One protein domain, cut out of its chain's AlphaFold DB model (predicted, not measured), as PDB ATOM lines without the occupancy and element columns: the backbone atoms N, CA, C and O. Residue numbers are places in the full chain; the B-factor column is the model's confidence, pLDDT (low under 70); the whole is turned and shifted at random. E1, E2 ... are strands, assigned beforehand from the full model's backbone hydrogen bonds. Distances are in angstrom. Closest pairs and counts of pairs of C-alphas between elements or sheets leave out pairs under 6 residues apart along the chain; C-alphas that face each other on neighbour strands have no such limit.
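What this domain is: This is residues 13 to 96 of the 121 residues of a protein of Proteobacteria bacterium (UniProt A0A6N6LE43). What does this domain look like? It is a long, narrow, twisted ribbon of three strands, with E1 in the middle between E2 and E3. A long loop, residues 38 to 55, leads from E2 to E3, and a tail without a named element, residues 70 to 96, folds back from the end of E3, where residues 70 to 82 stick out. What is it made of, and how large is it? The printed part has 84 residues with no named helix and three named strands, E1, E2 and E3 along the chain; the sheet's order is E2, E1, E3, all antiparallel, and the class is all strand, though under half of the residues, 37 of 84, are in named elements. The whole is only just loose, close to extended, with a radius of gyration of the C-alphas of 17.6 A and an elongated outline of 55 by 29 by 18 A.

Where its parts are: Where is the inner strand of the sheet? E1 is residues 13 to 24, from C-alpha 13 at (-85.054, 10.554, 27.518) to C-alpha 24, 36.4 A away. Where are the edge strands? E3, the longest, is residues 56 to 69 and measures 41.5 A, ending with C-alpha 69 at (-86.577, 13.257, 20.559). E2 is residues 27 to 37, begins with C-alpha 27 at (-110.461, 12.240, 56.877), measures 27.9 A and bends by 52 degrees at residue 30.

How they stand to each other: How do E1 and E3 stand to each other? They are antiparallel neighbours at 163 degrees between their directions, and the C-alphas of His 14 and Ser 66, which face each other, are 4.6 A apart. N 13 and O 67, 2.9 A apart, and N 23 and O 57, also 2.9 A apart, are within hydrogen-bond range. What lies on the other side of E1? E2 and E1 form a hairpin with a tight link of 2 residues, antiparallel at 157 degrees. The C-alphas of Ser 37 and Gly 17 face each other at 3.9 A, and N 27 and O 24, 3.0 A, and N 20 and O 34, 2.8 A, are within hydrogen-bond range. Do the edge strands meet? E2 and E3 are apart.

The domain as a whole: How far does the domain reach? The two C-alphas farthest apart are those of Val 52 and Gly 71, at 55.6 A. Is the printed part unbroken, and which link is long? The printed part has no cut; the link from E2 to E3, with 18 residues, is long. Where is confidence low? The mean pLDDT of the printed part is 75.1, and 26 residues are under 70: residues 28 to 29, 70 to 76 and 78 to 94.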
ATOM      1  N   ASP A  13     -85.414  10.262  26.136       78.00
ATOM      2  CA  ASP A  13     -85.054  10.554  27.518       78.00
ATOM      3  C   ASP A  13     -86.085   9.923  28.456       78.00
ATOM      4  O   ASP A  13     -87.290  10.019  28.205       78.00
ATOM      5  N   HIS A  14     -85.623   9.269  29.518       74.69
ATOM      6  CA  HIS A  14     -86.472   8.526  30.446       74.69
ATOM      7  C   HIS A  14     -86.260   9.016  31.869       74.69
ATOM      8  O   HIS A  14     -85.153   8.971  32.396       74.69
ATOM      9  N   VAL A  15     -87.352   9.404  32.517       78.38
ATOM     10  CA  VAL A  15     -87.370   9.799  33.922       78.38
ATOM     11  C   VAL A  15     -88.302   8.866  34.681       78.38
ATOM     12  O   VAL A  15     -89.497   8.770  34.388       78.38
ATOM     13  N   ILE A  16     -87.751   8.178  35.678       82.12
ATOM     14  CA  ILE A  16     -88.517   7.373  36.629       82.12
ATOM     15  C   ILE A  16     -88.926   8.277  37.791       82.12
ATOM     16  O   ILE A  16     -88.118   9.064  38.284       82.12
ATOM     17  N   GLY A  17     -90.175   8.155  38.233       84.25
ATOM     18  CA  GLY A  17     -90.690   8.825  39.415       84.25
ATOM     19  C   GLY A  17     -91.474   7.893  40.332       84.25
ATOM     20  O   GLY A  17     -92.031   6.886  39.902       84.25
ATOM     21  N   LEU A  18     -91.509   8.240  41.611       85.62
ATOM     22  CA  LEU A  18     -92.268   7.567  42.653       85.62
ATOM     23  C   LEU A  18     -93.131   8.590  43.375       85.62
ATOM     24  O   LEU A  18     -92.628   9.632  43.789       85.62
ATOM     25  N   ASP A  19     -94.394   8.245  43.590       86.75
ATOM     26  CA  ASP A  19     -95.315   9.019  44.408       86.75
ATOM     27  C   ASP A  19     -95.773   8.176  45.590       86.75
ATOM     28  O   ASP A  19     -96.314   7.084  45.418       86.75
ATOM     29  N   LEU A  20     -95.566   8.690  46.796       86.12
ATOM     30  CA  LEU A  20     -96.108   8.125  48.020       86.12
ATOM     31  C   LEU A  20     -97.198   9.052  48.544       86.12
ATOM     32  O   LEU A  20     -96.946  10.216  48.852       86.12
ATOM     33  N   GLU A  21     -98.402   8.520  48.675       87.69
ATOM     34  CA  GLU A  21     -99.564   9.203  49.218       87.69
ATOM     35  C   GLU A  21     -99.981   8.553  50.536       87.69
ATOM     36  O   GLU A  21    -100.041   7.330  50.651       87.69
ATOM     37  N   ILE A  22    -100.286   9.377  51.533       85.69
ATOM     38  CA  ILE A  22    -100.777   8.945  52.838       85.69
ATOM     39  C   ILE A  22    -102.118   9.616  53.097       85.69
ATOM     40  O   ILE A  22    -102.227  10.846  53.044       85.69
ATOM     41  N   ARG A  23    -103.121   8.799  53.419       86.62
ATOM     42  CA  ARG A  23    -104.466   9.232  53.799       86.62
ATOM     43  C   ARG A  23    -104.801   8.731  55.192       86.62
ATOM     44  O   ARG A  23    -104.448   7.615  55.557       86.62
ATOM     45  N   GLN A  24    -105.498   9.546  55.971       87.31
ATOM     46  CA  GLN A  24    -106.028   9.129  57.268       87.31
ATOM     47  C   GLN A  24    -107.464   8.640  57.099       87.31
ATOM     48  O   GLN A  24    -108.317   9.353  56.564       87.31
ATOM     49  N   ALA A  25    -107.746   7.430  57.575       75.31
ATOM     50  CA  ALA A  25    -109.079   6.854  57.501       75.31
ATOM     51  C   ALA A  25    -110.087   7.747  58.244       75.31
ATOM     52  O   ALA A  25    -109.882   8.126  59.398       75.31
ATOM     53  N   GLY A  26    -111.181   8.101  57.567       72.38
ATOM     54  CA  GLY A  26    -112.200   9.012  58.100       72.38
ATOM     55  C   GLY A  26    -111.905  10.506  57.908       72.38
ATOM     56  O   GLY A  26    -112.767  11.321  58.225       72.38
ATOM     57  N   GLN A  27    -110.751  10.879  57.342       72.56
ATOM     58  CA  GLN A  27    -110.461  12.240  56.877       72.56
ATOM     59  C   GLN A  27    -109.967  12.229  55.421       72.56
ATOM     60  O   GLN A  27    -108.767  12.360  55.174       72.56
ATOM     61  N   PRO A  28    -110.882  12.097  54.441       63.34
ATOM     62  CA  PRO A  28    -110.513  12.013  53.026       63.34
ATOM     63  C   PRO A  28    -109.794  13.266  52.493       63.34
ATOM     64  O   PRO A  28    -109.049  13.151  51.526       63.34
ATOM     65  N   ASP A  29    -109.957  14.427  53.139       69.94
ATOM     66  CA  ASP A  29    -109.293  15.684  52.750       69.94
ATOM     67  C   ASP A  29    -107.862  15.831  53.300       69.94
ATOM     68  O   ASP A  29    -107.108  16.699  52.852       69.94
ATOM     69  N   THR A  30    -107.444  14.990  54.252       73.00
ATOM     70  CA  THR A  30    -106.090  15.052  54.817       73.00
ATOM     71  C   THR A  30    -105.175  14.118  54.037       73.00
ATOM     72  O   THR A  30    -104.845  13.018  54.480       73.00
ATOM     73  N   VAL A  31    -104.758  14.577  52.858       79.81
ATOM     74  CA  VAL A  31    -103.743  13.904  52.046       79.81
ATOM     75  C   VAL A  31    -102.376  14.535  52.303       79.81
ATOM     76  O   VAL A  31    -102.213  15.763  52.331       79.81
ATOM     77  N   ARG A  32    -101.369  13.691  52.514       87.25
ATOM     78  CA  ARG A  32     -99.957  14.077  52.461       87.25
ATOM     79  C   ARG A  32     -99.297  13.261  51.368       87.25
ATOM     80  O   ARG A  32     -99.386  12.039  51.393       87.25
ATOM     81  N   SER A  33     -98.650  13.934  50.429       87.06
ATOM     82  CA  SER A  33     -97.949  13.277  49.336       87.06
ATOM     83  C   SER A  33     -96.491  13.698  49.282       87.06
ATOM     84  O   SER A  33     -96.116  14.805  49.675       87.06
ATOM     85  N   LEU A  34     -95.676  12.775  48.797       87.19
ATOM     86  CA  LEU A  34     -94.294  12.985  48.433       87.19
ATOM     87  C   LEU A  34     -94.111  12.460  47.015       87.19
ATOM     88  O   LEU A  34     -94.423  11.300  46.760       87.19
ATOM     89  N   SER A  35     -93.568  13.294  46.138       86.56
ATOM     90  CA  SER A  35     -93.138  12.888  44.809       86.56
ATOM     91  C   SER A  35     -91.620  12.958  44.708       86.56
ATOM     92  O   SER A  35     -90.977  13.889  45.203       86.56
ATOM     93  N   TRP A  36     -91.032  11.951  44.079       86.44
ATOM     94  CA  TRP A  36     -89.620  11.906  43.729       86.44
ATOM     95  C   TRP A  36     -89.487  11.526  42.261       86.44
ATOM     96  O   TRP A  36     -90.245  10.707  41.756       86.44
ATOM     97  N   SER A  37     -88.502  12.095  41.579       84.12
ATOM     98  CA  SER A  37     -88.134  11.700  40.224       84.12
ATOM     99  C   SER A  37     -86.655  11.954  40.002       84.12
ATOM    100  O   SER A  37     -86.160  13.014  40.392       84.12
ATOM    101  N   GLY A  38     -85.963  11.013  39.369       77.94
ATOM    102  CA  GLY A  38     -84.534  11.134  39.107       77.94
ATOM    103  C   GLY A  38     -83.878   9.811  38.736       77.94
ATOM    104  O   GLY A  38     -84.509   8.758  38.699       77.94
ATOM    105  N   ASP A  39     -82.582   9.888  38.470       73.75
ATOM    106  CA  ASP A  39     -81.707   8.779  38.085       73.75
ATOM    107  C   ASP A  39     -80.778   8.323  39.229       73.75
ATOM    108  O   ASP A  39     -79.997   7.384  39.067       73.75
ATOM    109  N   ALA A  40     -80.879   8.956  40.404       75.81
ATOM    110  CA  ALA A  40     -80.030   8.704  41.564       75.81
ATOM    111  C   ALA A  40     -80.834   8.423  42.843       75.81
ATOM    112  O   ALA A  40     -81.828   9.081  43.139       75.81
ATOM    113  N   SER A  41     -80.358   7.484  43.664       77.00
ATOM    114  CA  SER A  41     -80.965   7.178  44.963       77.00
ATOM    115  C   SER A  41     -80.653   8.270  45.985       77.00
ATOM    116  O   SER A  41     -79.568   8.315  46.562       77.00
ATOM    117  N   THR A  42     -81.627   9.137  46.243       78.25
ATOM    118  CA  THR A  42     -81.554  10.153  47.298       78.25
ATOM    119  C   THR A  42     -82.571   9.844  48.391       78.25
ATOM    120  O   THR A  42     -83.734   9.612  48.057       78.25
ATOM    121  N   PRO A  43     -82.198   9.865  49.683       76.81
ATOM    122  CA  PRO A  43     -83.168   9.753  50.763       76.81
ATOM    123  C   PRO A  43     -84.167  10.907  50.696       76.81
ATOM    124  O   PRO A  43     -83.770  12.070  50.610       76.81
ATOM    125  N   VAL A  44     -85.456  10.590  50.772       76.94
ATOM    126  CA  VAL A  44     -86.519  11.592  50.814       76.94
ATOM    127  C   VAL A  44     -87.350  11.372  52.072       76.94
ATOM    128  O   VAL A  44     -87.797  10.262  52.350       76.94
ATOM    129  N   GLY A  45     -87.504  12.428  52.871       77.44
ATOM    130  CA  GLY A  45     -88.238  12.387  54.131       77.44
ATOM    131  C   GLY A  45     -89.664  12.897  53.969       77.44
ATOM    132  O   GLY A  45     -89.892  13.927  53.338       77.44
ATOM    133  N   LEU A  46     -90.615  12.209  54.593       78.56
ATOM    134  CA  LEU A  46     -91.995  12.652  54.730       78.56
ATOM    135  C   LEU A  46     -92.458  12.428  56.172       78.56
ATOM    136  O   LEU A  46     -92.110  11.432  56.802       78.56
ATOM    137  N   SER A  47     -93.228  13.371  56.707       81.38
ATOM    138  CA  SER A  47     -93.734  13.309  58.080       81.38
ATOM    139  C   SER A  47     -95.185  13.755  58.139       81.38
ATOM    140  O   SER A  47     -95.574  14.717  57.475       81.38
ATOM    141  N   PHE A  48     -95.965  13.105  58.991       78.19
ATOM    142  CA  PHE A  48     -97.350  13.459  59.263       78.19
ATOM    143  C   PHE A  48     -97.623  13.330  60.764       78.19
ATOM    144  O   PHE A  48     -96.996  12.532  61.458       78.19
ATOM    145  N   ALA A  49     -98.564  14.124  61.269       79.12
ATOM    146  CA  ALA A  49     -99.091  13.946  62.616       79.12
ATOM    147  C   ALA A  49    -100.186  12.874  62.584       79.12
ATOM    148  O   ALA A  49    -101.047  12.913  61.709       79.12
ATOM    149  N   SER A  50    -100.164  11.943  63.533       77.75
ATOM    150  CA  SER A  50    -101.190  10.909  63.704       77.75
ATOM    151  C   SER A  50    -101.451  10.703  65.191       77.75
ATOM    152  O   SER A  50    -100.537  10.870  65.999       77.75
ATOM    153  N   VAL A  51    -102.674  10.319  65.559       78.38
ATOM    154  CA  VAL A  51    -102.997   9.882  66.928       78.38
ATOM    155  C   VAL A  51    -103.140   8.364  67.009       78.38
ATOM    156  O   VAL A  51    -103.312   7.682  65.997       78.38
ATOM    157  N   VAL A  52    -103.047   7.822  68.224       78.81
ATOM    158  CA  VAL A  52    -103.217   6.384  68.474       78.81
ATOM    159  C   VAL A  52    -104.622   5.949  68.056       78.81
ATOM    160  O   VAL A  52    -105.606   6.617  68.366       78.81
ATOM    161  N   GLY A  53    -104.706   4.825  67.344       79.06
ATOM    162  CA  GLY A  53    -105.968   4.278  66.845       79.06
ATOM    163  C   GLY A  53    -106.431   4.854  65.504       79.06
ATOM    164  O   GLY A  53    -107.432   4.382  64.973       79.06
ATOM    165  N   GLN A  54    -105.712   5.821  64.923       80.38
ATOM    166  CA  GLN A  54    -105.945   6.217  63.534       80.38
ATOM    167  C   GLN A  54    -105.375   5.178  62.568       80.38
ATOM    168  O   GLN A  54    -104.243   4.722  62.722       80.38
ATOM    169  N   VAL A  55    -106.172   4.822  61.561       82.88
ATOM    170  CA  VAL A  55    -105.740   3.984  60.438       82.88
ATOM    171  C   VAL A  55    -105.197   4.889  59.339       82.88
ATOM    172  O   VAL A  55    -105.780   5.936  59.048       82.88
ATOM    173  N   LEU A  56    -104.075   4.486  58.748       85.62
ATOM    174  CA  LEU A  56    -103.441   5.193  57.646       85.62
ATOM    175  C   LEU A  56    -103.416   4.304  56.414       85.62
ATOM    176  O   LEU A  56    -102.921   3.179  56.472       85.62
ATOM    177  N   ASP A  57    -103.894   4.850  55.306       86.88
ATOM    178  CA  ASP A  57    -103.799   4.231  53.996       86.88
ATOM    179  C   ASP A  57    -102.581   4.814  53.279       86.88
ATOM    180  O   ASP A  57    -102.507   6.022  53.043       86.88
ATOM    181  N   LEU A  58    -101.610   3.957  52.956       84.75
ATOM    182  CA  LEU A  58    -100.416   4.325  52.200       84.75
ATOM    183  C   LEU A  58    -100.552   3.792  50.776       84.75
ATOM    184  O   LEU A  58    -100.710   2.591  50.570       84.75
ATOM    185  N   THR A  59    -100.467   4.684  49.796       86.12
ATOM    186  CA  THR A  59    -100.494   4.341  48.373       86.12
ATOM    187  C   THR A  59     -99.166   4.730  47.743       86.12
ATOM    188  O   THR A  59     -98.792   5.897  47.766       86.12
ATOM    189  N   LEU A  60     -98.458   3.754  47.176       83.62
ATOM    190  CA  LEU A  60     -97.229   3.975  46.418       83.62
ATOM    191  C   LEU A  60     -97.515   3.772  44.930       83.62
ATOM    192  O   LEU A  60     -98.051   2.736  44.541       83.62
ATOM    193  N   SER A  61     -97.120   4.740  44.113       84.81
ATOM    194  CA  SER A  61     -97.270   4.702  42.661       84.81
ATOM    195  C   SER A  61     -95.919   4.914  41.982       84.81
ATOM    196  O   SER A  61     -95.148   5.784  42.376       84.81
ATOM    197  N   LEU A  62     -95.636   4.108  40.959       82.38
ATOM    198  CA  LEU A  62     -94.478   4.256  40.079       82.38
ATOM    199  C   LEU A  62     -94.940   4.907  38.779       82.38
ATOM    200  O   LEU A  62     -95.861   4.410  38.133       82.38
ATOM    201  N   HIS A  63     -94.262   5.974  38.377       79.75
ATOM    202  CA  HIS A  63     -94.534   6.676  37.133       79.75
ATOM    203  C   HIS A  63     -93.279   6.736  36.271       79.75
ATOM    204  O   HIS A  63     -92.160   6.881  36.755       79.75
ATOM    205  N   LEU A  64     -93.475   6.608  34.965       75.88
ATOM    206  CA  LEU A  64     -92.416   6.592  33.966       75.88
ATOM    207  C   LEU A  64     -92.753   7.670  32.948       75.88
ATOM    208  O   LEU A  64     -93.781   7.590  32.278       75.88
ATOM    209  N   HIS A  65     -91.899   8.680  32.846       75.81
ATOM    210  CA  HIS A  65     -92.023   9.730  31.848       75.81
ATOM    211  C   HIS A  65     -90.957   9.501  30.780       75.81
ATOM    212  O   HIS A  65     -89.769   9.491  31.082       75.81
ATOM    213  N   SER A  66     -91.382   9.297  29.535       74.62
ATOM    214  CA  SER A  66     -90.484   9.170  28.384       74.62
ATOM    215  C   SER A  66     -90.718  10.338  27.435       74.62
ATOM    216  O   SER A  66     -91.852  10.572  27.010       74.62
ATOM    217  N   THR A  67     -89.654  11.064  27.097       77.19
ATOM    218  CA  THR A  67     -89.676  12.114  26.078       77.19
ATOM    219  C   THR A  67     -88.840  11.664  24.892       77.19
ATOM    220  O   THR A  67     -87.614  11.637  24.943       77.19
ATOM    221  N   GLN A  68     -89.504  11.317  23.794       75.81
ATOM    222  CA  GLN A  68     -88.821  10.924  22.567       75.81
ATOM    223  C   GLN A  68     -88.425  12.144  21.749       75.81
ATOM    224  O   GLN A  68     -89.244  13.020  21.474       75.81
ATOM    225  N   THR A  69     -87.158  12.183  21.355       74.25
ATOM    226  CA  THR A  69     -86.577  13.257  20.559       74.25
ATOM    227  C   THR A  69     -86.166  12.711  19.198       74.25
ATOM    228  O   THR A  69     -85.190  11.977  19.061       74.25
ATOM    229  N   GLY A  70     -86.911  13.128  18.176       68.31
ATOM    230  CA  GLY A  70     -86.711  12.722  16.789       68.31
ATOM    231  C   GLY A  70     -87.699  11.636  16.368       68.31
ATOM    232  O   GLY A  70     -87.687  10.538  16.903       68.31
ATOM    233  N   GLY A  71     -88.541  11.950  15.379       66.56
ATOM    234  CA  GLY A  71     -89.526  11.030  14.801       66.56
ATOM    235  C   GLY A  71     -90.918  11.098  15.443       66.56
ATOM    236  O   GLY A  71     -91.080  11.429  16.612       66.56
ATOM    237  N   SER A  72     -91.947  10.801  14.646       64.56
ATOM    238  CA  SER A  72     -93.312  10.569  15.132       64.56
ATOM    239  C   SER A  72     -93.496   9.070  15.335       64.56
ATOM    240  O   SER A  72     -93.281   8.290  14.405       64.56
ATOM    241  N   LEU A  73     -93.887   8.662  16.541       66.19
ATOM    242  CA  LEU A  73     -94.268   7.283  16.799       66.19
ATOM    243  C   LEU A  73     -95.725   7.043  16.398       66.19
ATOM    244  O   LEU A  73     -96.646   7.565  17.024       66.19
ATOM    245  N   ALA A  74     -95.929   6.205  15.385       63.22
ATOM    246  CA  ALA A  74     -97.222   5.601  15.103       63.22
ATOM    247  C   ALA A  74     -97.255   4.203  15.732       63.22
ATOM    248  O   ALA A  74     -96.554   3.297  15.279       63.22
ATOM    249  N   TYR A  75     -98.059   4.026  16.779       65.06
ATOM    250  CA  TYR A  75     -98.309   2.708  17.357       65.06
ATOM    251  C   TYR A  75     -99.331   1.965  16.503       65.06
ATOM    252  O   TYR A  75    -100.432   2.462  16.267       65.06
ATOM    253  N   ALA A  76     -98.970   0.773  16.031       66.88
ATOM    254  CA  ALA A  76     -99.957  -0.143  15.484       66.88
ATOM    255  C   ALA A  76    -100.843  -0.665  16.627       66.88
ATOM    256  O   ALA A  76    -100.417  -0.757  17.780       66.88
ATOM    257  N   THR A  77    -102.092  -1.004  16.319       71.44
ATOM    258  CA  THR A  77    -103.014  -1.579  17.305       71.44
ATOM    259  C   THR A  77    -102.419  -2.854  17.908       71.44
ATOM    260  O   THR A  77    -102.191  -3.815  17.177       71.44
ATOM    261  N   GLY A  78    -102.199  -2.865  19.226       64.88
ATOM    262  CA  GLY A  78    -101.670  -4.021  19.960       64.88
ATOM    263  C   GLY A  78    -100.192  -3.932  20.355       64.88
ATOM    264  O   GLY A  78     -99.733  -4.781  21.111       64.88
ATOM    265  N   GLU A  79     -99.462  -2.905  19.914       68.25
ATOM    266  CA  GLU A  79     -98.096  -2.652  20.383       68.25
ATOM    267  C   GLU A  79     -98.124  -2.091  21.815       68.25
ATOM    268  O   GLU A  79     -98.754  -1.062  22.075       68.25
ATOM    269  N   GLN A  80     -97.453  -2.770  22.751       61.03
ATOM    270  CA  GLN A  80     -97.310  -2.324  24.139       61.03
ATOM    271  C   GLN A  80     -95.899  -1.793  24.384       61.03
ATOM    272  O   GLN A  80     -94.907  -2.457  24.093       61.03
ATOM    273  N   TRP A  81     -95.814  -0.607  24.983       61.91
ATOM    274  CA  TRP A  81     -94.572  -0.122  25.574       61.91
ATOM    275  C   TRP A  81     -94.296  -0.899  26.859       61.91
ATOM    276  O   TRP A  81     -94.989  -0.713  27.858       61.91
ATOM    277  N   LEU A  82     -93.303  -1.790  26.822       59.88
ATOM    278  CA  LEU A  82     -92.856  -2.542  27.990       59.88
ATOM    279  C   LEU A  82     -91.500  -1.995  28.455       59.88
ATOM    280  O   LEU A  82     -90.446  -2.393  27.971       59.88
ATOM    281  N   THR A  83     -91.533  -1.052  29.389       59.66
ATOM    282  CA  THR A  83     -90.351  -0.540  30.097       59.66
ATOM    283  C   THR A  83     -90.017  -1.460  31.269       59.66
ATOM    284  O   THR A  83     -90.812  -1.582  32.200       59.66
ATOM    285  N   GLY A  84     -88.834  -2.080  31.263       56.69
ATOM    286  CA  GLY A  84     -88.327  -2.943  32.345       56.69
ATOM    287  C   GLY A  84     -87.851  -2.188  33.594       56.69
ATOM    288  O   GLY A  84     -86.869  -2.589  34.216       56.69
ATOM    289  N   ALA A  85     -88.492  -1.072  33.939       58.97
ATOM    290  CA  ALA A  85     -88.091  -0.245  35.067       58.97
ATOM    291  C   ALA A  85     -88.554  -0.876  36.388       58.97
ATOM    292  O   ALA A  85     -89.741  -0.885  36.710       58.97
ATOM    293  N   ALA A  86     -87.601  -1.393  37.162       59.62
ATOM    294  CA  ALA A  86     -87.815  -1.808  38.541       59.62
ATOM    295  C   ALA A  86     -87.392  -0.668  39.475       59.62
ATOM    296  O   ALA A  86     -86.205  -0.388  39.616       59.62
ATOM    297  N   ALA A  87     -88.360  -0.011  40.115       59.75
ATOM    298  CA  ALA A  87     -88.096   0.896  41.226       59.75
ATOM    299  C   ALA A  87     -88.350   0.147  42.539       59.75
ATOM    300  O   ALA A  87     -89.457  -0.331  42.785       59.75
ATOM    301  N   GLN A  88     -87.316   0.022  43.370       65.00
ATOM    302  CA  GLN A  88     -87.414  -0.594  44.690       65.00
ATOM    303  C   GLN A  88     -87.452   0.509  45.747       65.00
ATOM    304  O   GLN A  88     -86.500   1.274  45.882       65.00
ATOM    305  N   PHE A  89     -88.557   0.586  46.490       62.78
ATOM    306  CA  PHE A  89     -88.696   1.474  47.640       62.78
ATOM    307  C   PHE A  89     -88.561   0.650  48.922       62.78
ATOM    308  O   PHE A  89     -89.379  -0.232  49.181       62.78
ATOM    309  N   ASP A  90     -87.521   0.929  49.704       67.31
ATOM    310  CA  ASP A  90     -87.365   0.419  51.066       67.31
ATOM    311  C   ASP A  90     -87.741   1.546  52.031       67.31
ATOM    312  O   ASP A  90     -87.189   2.647  51.964       67.31
ATOM    313  N   GLY A  91     -88.755   1.308  52.862       62.47
ATOM    314  CA  GLY A  91     -89.335   2.322  53.734       62.47
ATOM    315  C   GLY A  91     -89.386   1.841  55.174       62.47
ATOM    316  O   GLY A  91     -89.994   0.814  55.471       62.47
ATOM    317  N   GLN A  92     -88.801   2.615  56.085       67.75
ATOM    318  CA  GLN A  92     -88.945   2.398  57.519       67.75
ATOM    319  C   GLN A  92     -90.018   3.339  58.073       67.75
ATOM    320  O   GLN A  92     -89.834   4.555  58.102       67.75
ATOM    321  N   LEU A  93     -91.135   2.785  58.550       69.50
ATOM    322  CA  LEU A  93     -92.133   3.557  59.290       69.50
ATOM    323  C   LEU A  93     -91.743   3.604  60.771       69.50
ATOM    324  O   LEU A  93     -91.905   2.624  61.498       69.50
ATOM    325  N   THR A  94     -91.236   4.746  61.230       68.31
ATOM    326  CA  THR A  94     -90.919   4.967  62.646       68.31
ATOM    327  C   THR A  94     -92.060   5.705  63.337       68.31
ATOM    328  O   THR A  94     -92.332   6.862  63.020       68.31
ATOM    329  N   VAL A  95     -92.702   5.061  64.312       70.88
ATOM    330  CA  VAL A  95     -93.701   5.699  65.180       70.88
ATOM    331  C   VAL A  95     -93.044   6.020  66.517       70.88
ATOM    332  O   VAL A  95     -92.567   5.122  67.210       70.88
ATOM    333  N   SER A  96     -93.007   7.297  66.895       70.94
ATOM    334  CA  SER A  96     -92.574   7.690  68.234       70.94
ATOM    335  C   SER A  96     -93.709   7.442  69.222       70.94
ATOM    336  O   SER A  96     -94.776   8.049  69.098       70.94
TER     337      SER A  96